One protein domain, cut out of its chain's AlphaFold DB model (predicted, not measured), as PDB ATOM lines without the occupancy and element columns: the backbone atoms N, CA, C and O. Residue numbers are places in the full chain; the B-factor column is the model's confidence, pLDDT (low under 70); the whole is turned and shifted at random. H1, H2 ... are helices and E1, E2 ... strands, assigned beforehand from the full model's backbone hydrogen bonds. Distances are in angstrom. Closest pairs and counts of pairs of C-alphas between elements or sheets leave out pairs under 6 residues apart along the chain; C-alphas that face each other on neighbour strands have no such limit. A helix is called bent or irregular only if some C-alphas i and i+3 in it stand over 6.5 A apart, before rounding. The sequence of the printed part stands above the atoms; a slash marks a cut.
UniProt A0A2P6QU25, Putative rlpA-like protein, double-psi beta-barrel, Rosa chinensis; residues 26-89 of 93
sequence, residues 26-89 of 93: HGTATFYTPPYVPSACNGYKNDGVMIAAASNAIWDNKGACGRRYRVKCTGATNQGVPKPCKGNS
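What this domain is: This is residues 26 to 89 of the 93 residues of the protein "Putative rlpA-like protein, double-psi beta-barrel" of Rosa chinensis (UniProt A0A2P6QU25). This domain has little regular structure: it is a chain of loops stretched along one axis, with one short helix and one short strand. Residues 26 to 55 run to one end of the long axis, loop round there and return to H1; E1 then runs back toward the other end, where residues 73 to 89 make a second loop. The printed part has 64 residues, 11 of them in H1 and E1, in that order; the class is mixed. It is only just loose, close to compact, with a radius of gyration of the C-alphas of 13.1 A, and spans 36 by 24 by 18 A.

How they stand to each other: H1, residues 56 to 62, and E1, residues 69 to 72, are apart, joined by a short link of 6 residues. E1 pairs with no named strand. H1 is irregular: C-alphas 58 and 61 are 8.8 A apart. In it 0 of 3 O i to N i+4 pairs and 1 of 4 O i to N i+3 pairs are within hydrogen-bond range.

Where its parts are: H1 begins at C-alpha 56 (-31.945, -36.802, -31.373) and is 10.0 A long; E1, 9.6 A long, ends at C-alpha 72 (-17.395, -46.491, -40.612).

The domain as a whole: The C-alphas farthest apart, of Lys 45 and Gln 79, are 36.5 A apart. The printed part has no cut, and no printed residue is under 70 in pLDDT.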
ATOM      1  N   HIS A  26     -23.259 -48.376 -32.897       89.00
ATOM      2  CA  HIS A  26     -23.930 -48.716 -34.144       89.00
ATOM      3  C   HIS A  26     -25.142 -47.808 -34.346       89.00
ATOM      4  O   HIS A  26     -25.945 -47.610 -33.441       89.00
ATOM      5  N   GLY A  27     -25.308 -47.297 -35.562       88.88
ATOM      6  CA  GLY A  27     -26.435 -46.444 -35.907       88.88
ATOM      7  C   GLY A  27     -26.716 -46.449 -37.401       88.88
ATOM      8  O   GLY A  27     -25.959 -47.002 -38.199       88.88
ATOM      9  N   THR A  28     -27.823 -45.814 -37.774       89.06
ATOM     10  CA  THR A  28     -28.168 -45.580 -39.177       89.06
ATOM     11  C   THR A  28     -27.708 -44.189 -39.582       89.06
ATOM     12  O   THR A  28     -27.965 -43.218 -38.874       89.06
ATOM     13  N   ALA A  29     -27.054 -44.092 -40.735       88.25
ATOM     14  CA  ALA A  29     -26.671 -42.826 -41.341       88.25
ATOM     15  C   ALA A  29     -27.396 -42.645 -42.678       88.25
ATOM     16  O   ALA A  29     -27.598 -43.600 -43.430       88.25
ATOM     17  N   THR A  30     -27.747 -41.401 -42.981       88.12
ATOM     18  CA  THR A  30     -28.243 -40.968 -44.287       88.12
ATOM     19  C   THR A  30     -27.396 -39.795 -44.769       88.12
ATOM     20  O   THR A  30     -26.537 -39.288 -44.044       88.12
ATOM     21  N   PHE A  31     -27.603 -39.374 -46.010       87.56
ATOM     22  CA  PHE A  31     -26.998 -38.160 -46.541       87.56
ATOM     23  C   PHE A  31     -28.105 -37.250 -47.063       87.56
ATOM     24  O   PHE A  31     -29.183 -37.713 -47.437       87.56
ATOM     25  N   TYR A  32     -27.817 -35.959 -47.110       90.12
ATOM     26  CA  TYR A  32     -28.651 -34.957 -47.752       90.12
ATOM     27  C   TYR A  32     -27.750 -34.049 -48.587       90.12
ATOM     28  O   TYR A  32     -26.539 -33.991 -48.374       90.12
ATOM     29  N   THR A  33     -28.328 -33.404 -49.590       93.25
ATOM     30  CA  THR A  33     -27.625 -32.466 -50.473       93.25
ATOM     31  C   THR A  33     -27.855 -31.026 -50.009       93.25
ATOM     32  O   THR A  33     -28.764 -30.799 -49.209       93.25
ATOM     33  N   PRO A  34     -27.068 -30.046 -50.494       93.88
ATOM     34  CA  PRO A  34     -27.251 -28.640 -50.146       93.88
ATOM     35  C   PRO A  34     -28.699 -28.146 -50.342       93.88
ATOM     36  O   PRO A  34     -29.400 -28.672 -51.212       93.88
ATOM     37  N   PRO A  35     -29.121 -27.102 -49.601       94.56
ATOM     38  CA  PRO A  35     -28.291 -26.234 -48.754       94.56
ATOM     39  C   PRO A  35     -27.956 -26.828 -47.374       94.56
ATOM     40  O   PRO A  35     -28.792 -27.446 -46.727       94.56
ATOM     41  N   TYR A  36     -26.720 -26.604 -46.910       94.56
ATOM     42  CA  TYR A  36     -26.232 -27.045 -45.589       94.56
ATOM     43  C   TYR A  36     -26.378 -25.989 -44.481       94.56
ATOM     44  O   TYR A  36     -26.056 -26.244 -43.324       94.56
ATOM     45  N   VAL A  37     -26.853 -24.797 -44.839       96.31
ATOM     46  CA  VAL A  37     -27.095 -23.675 -43.929       96.31
ATOM     47  C   VAL A  37     -28.576 -23.274 -43.975       96.31
ATOM     48  O   VAL A  37     -29.177 -23.357 -45.048       96.31
ATOM     49  N   PRO A  38     -29.162 -22.797 -42.860       96.06
ATOM     50  CA  PRO A  38     -28.532 -22.648 -41.552       96.06
ATOM     51  C   PRO A  38     -28.417 -23.974 -40.783       96.06
ATOM     52  O   PRO A  38     -29.306 -24.819 -40.845       96.06
ATOM     53  N   SER A  39     -27.341 -24.136 -40.012       95.25
ATOM     54  CA  SER A  39     -27.177 -25.253 -39.076       95.25
ATOM     55  C   SER A  39     -27.572 -24.847 -37.654       95.25
ATOM     56  O   SER A  39     -27.418 -23.693 -37.247       95.25
ATOM     57  N   ALA A  40     -28.040 -25.804 -36.850       95.81
ATOM     58  CA  ALA A  40     -28.389 -25.554 -35.447       95.81
ATOM     59  C   ALA A  40     -27.176 -25.174 -34.568       95.81
ATOM     60  O   ALA A  40     -27.353 -24.581 -33.499       95.81
ATOM     61  N   CYS A  41     -25.961 -25.516 -35.012       95.94
ATOM     62  CA  CYS A  41     -24.712 -25.220 -34.314       95.94
ATOM     63  C   CYS A  41     -24.164 -23.829 -34.651       95.94
ATOM     64  O   CYS A  41     -23.848 -23.075 -33.737       95.94
ATOM     65  N   ASN A  42     -24.074 -23.481 -35.943       95.81
ATOM     66  CA  ASN A  42     -23.335 -22.298 -36.409       95.81
ATOM     67  C   ASN A  42     -24.173 -21.330 -37.268       95.81
ATOM     68  O   ASN A  42     -23.626 -20.394 -37.859       95.81
ATOM     69  N   GLY A  43     -25.491 -21.529 -37.365       96.44
ATOM     70  CA  GLY A  43     -26.374 -20.668 -38.150       96.44
ATOM     71  C   GLY A  43     -25.984 -20.672 -39.629       96.44
ATOM     72  O   GLY A  43     -25.824 -21.731 -40.226       96.44
ATOM     73  N   TYR A  44     -25.811 -19.493 -40.224       97.50
ATOM     74  CA  TYR A  44     -25.511 -19.329 -41.653       97.50
ATOM     75  C   TYR A  44     -24.039 -19.538 -42.039       97.50
ATOM     76  O   TYR A  44     -23.663 -19.319 -43.192       97.50
ATOM     77  N   LYS A  45     -23.187 -19.957 -41.101       96.56
ATOM     78  CA  LYS A  45     -21.783 -20.233 -41.397       96.56
ATOM     79  C   LYS A  45     -21.655 -21.482 -42.275       96.56
ATOM     80  O   LYS A  45     -22.186 -22.538 -41.952       96.56
ATOM     81  N   ASN A  46     -20.900 -21.366 -43.366       95.75
ATOM     82  CA  ASN A  46     -20.533 -22.506 -44.199       95.75
ATOM     83  C   ASN A  46     -19.353 -23.263 -43.564       95.75
ATOM     84  O   ASN A  46     -18.221 -22.782 -43.595       95.75
ATOM     85  N   ASP A  47     -19.623 -24.443 -43.006       94.62
ATOM     86  CA  ASP A  47     -18.612 -25.328 -42.404       94.62
ATOM     87  C   ASP A  47     -18.045 -26.368 -43.401       94.62
ATOM     88  O   ASP A  47     -17.304 -27.278 -43.025       94.62
ATOM     89  N   GLY A  48     -18.348 -26.217 -44.695       94.38
ATOM     90  CA  GLY A  48     -17.883 -27.085 -45.774       94.38
ATOM     91  C   GLY A  48     -18.816 -28.267 -46.049       94.38
ATOM     92  O   GLY A  48     -20.012 -28.219 -45.780       94.38
ATOM     93  N   VAL A  49     -18.269 -29.330 -46.648       93.38
ATOM     94  CA  VAL A  49     -19.050 -30.504 -47.102       93.38
ATOM     95  C   VAL A  49     -18.848 -31.753 -46.243       93.38
ATOM     96  O   VAL A  49     -19.618 -32.701 -46.350       93.38
ATOM     97  N   MET A  50     -17.826 -31.764 -45.384       93.44
ATOM     98  CA  MET A  50     -17.534 -32.877 -44.472       93.44
ATOM     99  C   MET A  50     -18.186 -32.637 -43.106       93.44
ATOM    100  O   MET A  50     -17.518 -32.659 -42.072       93.44
ATOM    101  N   ILE A  51     -19.493 -32.385 -43.134       95.06
ATOM    102  CA  ILE A  51     -20.315 -32.089 -41.959       95.06
ATOM    103  C   ILE A  51     -21.229 -33.265 -41.608       95.06
ATOM    104  O   ILE A  51     -21.579 -34.068 -42.480       95.06
ATOM    105  N   ALA A  52     -21.626 -33.374 -40.342       94.38
ATOM    106  CA  ALA A  52     -22.614 -34.356 -39.892       94.38
ATOM    107  C   ALA A  52     -23.794 -33.690 -39.170       94.38
ATOM    108  O   ALA A  52     -23.619 -32.858 -38.286       94.38
ATOM    109  N   ALA A  53     -25.017 -34.102 -39.520       94.44
ATOM    110  CA  ALA A  53     -26.209 -33.766 -38.751       94.44
ATOM    111  C   ALA A  53     -26.437 -34.839 -37.678       94.44
ATOM    112  O   ALA A  53     -26.536 -36.028 -37.987       94.44
ATOM    113  N   ALA A  54     -26.509 -34.419 -36.418       95.00
ATOM    114  CA  ALA A  54     -26.771 -35.303 -35.291       95.00
ATOM    115  C   ALA A  54     -28.275 -35.601 -35.173       95.00
ATOM    116  O   ALA A  54     -29.100 -34.690 -35.207       95.00
ATOM    117  N   SER A  55     -28.633 -36.877 -35.013       94.12
ATOM    118  CA  SER A  55     -29.998 -37.276 -34.658       94.12
ATOM    119  C   SER A  55     -30.277 -36.995 -33.180       94.12
ATOM    120  O   SER A  55     -29.350 -36.815 -32.391       94.12
ATOM    121  N   ASN A  56     -31.549 -37.034 -32.770       94.00
ATOM    122  CA  ASN A  56     -31.945 -36.802 -31.373       94.00
ATOM    123  C   ASN A  56     -31.205 -37.700 -30.367       94.00
ATOM    124  O   ASN A  56     -30.954 -37.264 -29.251       94.00
ATOM    125  N   ALA A  57     -30.824 -38.918 -30.770       93.19
ATOM    126  CA  ALA A  57     -30.108 -39.864 -29.915       93.19
ATOM    127  C   ALA A  57     -28.712 -39.368 -29.501       93.19
ATOM    128  O   ALA A  57     -28.259 -39.681 -28.406       93.19
ATOM    129  N   ILE A  58     -28.043 -38.586 -30.355       92.75
ATOM    130  CA  ILE A  58     -26.676 -38.094 -30.111       92.75
ATOM    131  C   ILE A  58     -26.574 -36.564 -30.071       92.75
ATOM    132  O   ILE A  58     -25.487 -36.044 -29.847       92.75
ATOM    133  N   TRP A  59     -27.676 -35.839 -30.299       93.69
ATOM    134  CA  TRP A  59     -27.721 -34.373 -30.366       93.69
ATOM    135  C   TRP A  59     -27.296 -33.691 -29.063       93.69
ATOM    136  O   TRP A  59     -26.626 -32.654 -29.102       93.69
ATOM    137  N   ASP A  60     -27.676 -34.285 -27.927       95.56
ATOM    138  CA  ASP A  60     -27.223 -33.883 -26.590       95.56
ATOM    139  C   ASP A  60     -27.471 -32.388 -26.293       95.56
ATOM    140  O   ASP A  60     -26.606 -31.687 -25.784       95.56
ATOM    141  N   ASN A  61     -28.635 -31.852 -26.694       95.31
ATOM    142  CA  ASN A  61     -28.988 -30.430 -26.542       95.31
ATOM    143  C   ASN A  61     -27.888 -29.461 -27.035       95.31
ATOM    144  O   ASN A  61     -27.517 -28.527 -26.327       95.31
ATOM    145  N   LYS A  62     -27.385 -29.668 -28.263       94.56
ATOM    146  CA  LYS A  62     -26.206 -29.001 -28.867       94.56
ATOM    147  C   LYS A  62     -24.847 -29.489 -28.360       94.56
ATOM    148  O   LYS A  62     -23.827 -29.033 -28.873       94.56
ATOM    149  N   GLY A  63     -24.787 -30.447 -27.442       95.69
ATOM    150  CA  GLY A  63     -23.544 -31.067 -26.979       95.69
ATOM    151  C   GLY A  63     -22.749 -31.736 -28.104       95.69
ATOM    152  O   GLY A  63     -21.524 -31.816 -28.013       95.69
ATOM    153  N   ALA A  64     -23.415 -32.154 -29.187       95.44
ATOM    154  CA  ALA A  64     -22.774 -32.680 -30.394       95.44
ATOM    155  C   ALA A  64     -22.033 -31.626 -31.237       95.44
ATOM    156  O   ALA A  64     -21.165 -31.987 -32.033       95.44
ATOM    157  N   CYS A  65     -22.362 -30.339 -31.097       96.25
ATOM    158  CA  CYS A  65     -21.786 -29.286 -31.928       96.25
ATOM    159  C   CYS A  65     -20.261 -29.210 -31.760       96.25
ATOM    160  O   CYS A  65     -19.747 -29.123 -30.647       96.25
ATOM    161  N   GLY A  66     -19.528 -29.243 -32.877       94.06
ATOM    162  CA  GLY A  66     -18.063 -29.200 -32.893       94.06
ATOM    163  C   GLY A  66     -17.371 -30.527 -32.555       94.06
ATOM    164  O   GLY A  66     -16.140 -30.604 -32.636       94.06
ATOM    165  N   ARG A  67     -18.121 -31.587 -32.212       94.75
ATOM    166  CA  ARG A  67     -17.556 -32.936 -32.064       94.75
ATOM    167  C   ARG A  67     -17.224 -33.507 -33.440       94.75
ATOM    168  O   ARG A  67     -17.993 -33.392 -34.384       94.75
ATOM    169  N   ARG A  68     -16.080 -34.186 -33.540       93.94
ATOM    170  CA  ARG A  68     -15.682 -34.902 -34.758       93.94
ATOM    171  C   ARG A  68     -16.040 -36.371 -34.642       93.94
ATOM    172  O   ARG A  68     -15.608 -37.042 -33.707       93.94
ATOM    173  N   TYR A  69     -16.740 -36.883 -35.642       91.81
ATOM    174  CA  TYR A  69     -17.149 -38.278 -35.709       91.81
ATOM    175  C   TYR A  69     -16.355 -39.011 -36.781       91.81
ATOM    176  O   TYR A  69     -16.196 -38.529 -37.904       91.81
ATOM    177  N   ARG A  70     -15.869 -40.209 -36.443       92.69
ATOM    178  CA  ARG A  70     -15.408 -41.185 -37.432       92.69
ATOM    179  C   ARG A  70     -16.543 -42.169 -37.669       92.69
ATOM    180  O   ARG A  70     -16.830 -42.990 -36.806       92.69
ATOM    181  N   VAL A  71     -17.137 -42.114 -38.850       90.75
ATOM    182  CA  VAL A  71     -18.212 -43.023 -39.247       90.75
ATOM    183  C   VAL A  71     -17.617 -44.083 -40.158       90.75
ATOM    184  O   VAL A  71     -17.070 -43.761 -41.212       90.75
ATOM    185  N   LYS A  72     -17.703 -45.348 -39.750       90.50
ATOM    186  CA  LYS A  72     -17.395 -46.491 -40.612       90.50
ATOM    187  C   LYS A  72     -18.707 -47.101 -41.045       90.50
ATOM    188  O   LYS A  72     -19.484 -47.521 -40.192       90.50
ATOM    189  N   CYS A  73     -18.939 -47.178 -42.349       88.62
ATOM    190  CA  CYS A  73     -20.132 -47.869 -42.785       88.62
ATOM    191  C   CYS A  73     -19.930 -49.384 -42.826       88.62
ATOM    192  O   CYS A  73     -18.936 -49.873 -43.364       88.62
ATOM    193  N   THR A  74     -20.886 -50.110 -42.256       87.81
ATOM    194  CA  THR A  74     -20.846 -51.567 -42.090       87.81
ATOM    195  C   THR A  74     -21.750 -52.310 -43.072       87.81
ATOM    196  O   THR A  74     -21.514 -53.485 -43.325       87.81
ATOM    197  N   GLY A  75     -22.747 -51.647 -43.663       84.25
ATOM    198  CA  GLY A  75     -23.668 -52.264 -44.615       84.25
ATOM    199  C   GLY A  75     -24.826 -51.345 -44.996       84.25
ATOM    200  O   GLY A  75     -24.969 -50.251 -44.454       84.25
ATOM    201  N   ALA A  76     -25.638 -51.783 -45.958       81.62
ATOM    202  CA  ALA A  76     -26.919 -51.145 -46.252       81.62
ATOM    203  C   ALA A  76     -27.970 -51.568 -45.216       81.62
ATOM    204  O   ALA A  76     -27.897 -52.669 -44.675       81.62
ATOM    205  N   THR A  77     -28.960 -50.713 -44.964       78.44
ATOM    206  CA  THR A  77     -30.044 -51.021 -44.024       78.44
ATOM    207  C   THR A  77     -31.128 -51.922 -44.618       78.44
ATOM    208  O   THR A  77     -31.739 -52.656 -43.858       78.44
ATOM    209  N   ASN A  78     -31.355 -51.902 -45.941       74.25
ATOM    210  CA  ASN A  78     -32.343 -52.730 -46.655       74.25
ATOM    211  C   ASN A  78     -31.974 -52.910 -48.144       74.25
ATOM    212  O   ASN A  78     -31.092 -52.217 -48.665       74.25
ATOM    213  N   GLN A  79     -32.682 -53.799 -48.853       71.56
ATOM    214  CA  GLN A  79     -32.610 -53.904 -50.316       71.56
ATOM    215  C   GLN A  79     -33.169 -52.627 -50.972       71.56
ATOM    216  O   GLN A  79     -34.223 -52.135 -50.579       71.56
ATOM    217  N   GLY A  80     -32.462 -52.077 -51.966       73.50
ATOM    218  CA  GLY A  80     -32.943 -50.934 -52.759       73.50
ATOM    219  C   GLY A  80     -32.502 -49.540 -52.296       73.50
ATOM    220  O   GLY A  80     -33.001 -48.552 -52.830       73.50
ATOM    221  N   VAL A  81     -31.559 -49.411 -51.354       75.56
ATOM    222  CA  VAL A  81     -31.000 -48.093 -50.991       75.56
ATOM    223  C   VAL A  81     -30.245 -47.506 -52.199       75.56
ATOM    224  O   VAL A  81     -29.246 -48.091 -52.616       75.56
ATOM    225  N   PRO A  82     -30.652 -46.342 -52.751       74.06
ATOM    226  CA  PRO A  82     -30.111 -45.816 -54.012       74.06
ATOM    227  C   PRO A  82     -28.652 -45.344 -53.918       74.06
ATOM    228  O   PRO A  82     -27.988 -45.151 -54.938       74.06
ATOM    229  N   LYS A  83     -28.134 -45.154 -52.699       79.00
ATOM    230  CA  LYS A  83     -26.730 -44.831 -52.411       79.00
ATOM    231  C   LYS A  83     -26.246 -45.690 -51.240       79.00
ATOM    232  O   LYS A  83     -26.134 -45.188 -50.121       79.00
ATOM    233  N   PRO A  84     -26.016 -46.994 -51.461       77.88
ATOM    234  CA  PRO A  84     -25.595 -47.873 -50.393       77.88
ATOM    235  C   PRO A  84     -24.180 -47.505 -49.954       77.88
ATOM    236  O   PRO A  84     -23.368 -46.960 -50.711       77.88
ATOM    237  N   CYS A  85     -23.878 -47.834 -48.709       80.75
ATOM    238  CA  CYS A  85     -22.542 -47.690 -48.185       80.75
ATOM    239  C   CYS A  85     -21.509 -48.498 -48.962       80.75
ATOM    240  O   CYS A  85     -21.744 -49.646 -49.329       80.75
ATOM    241  N   LYS A  86     -20.321 -47.914 -49.131       79.81
ATOM    242  CA  LYS A  86     -19.199 -48.529 -49.858       79.81
ATOM    243  C   LYS A  86     -18.139 -49.165 -48.943       79.81
ATOM    244  O   LYS A  86     -17.028 -49.400 -49.388       79.81
ATOM    245  N   GLY A  87     -18.439 -49.369 -47.654       79.06
ATOM    246  CA  GLY A  87     -17.500 -49.926 -46.660       79.06
ATOM    247  C   GLY A  87     -16.398 -48.968 -46.172       79.06
ATOM    248  O   GLY A  87     -15.580 -49.331 -45.328       79.06
ATOM    249  N   ASN A  88     -16.379 -47.731 -46.671       84.69
ATOM    250  CA  ASN A  88     -15.371 -46.736 -46.317       84.69
ATOM    251  C   ASN A  88     -15.623 -46.109 -44.936       84.69
ATOM    252  O   ASN A  88     -16.741 -46.110 -44.411       84.69
ATOM    253  N   SER A  89     -14.559 -45.541 -44.361       88.44
ATOM    254  CA  SER A  89     -14.634 -44.694 -43.167       88.44
ATOM    255  C   SER A  89     -14.487 -43.225 -43.544       88.44
ATOM    256  O   SER A  89     -13.566 -42.872 -44.277       88.44
TER     257      SER A  89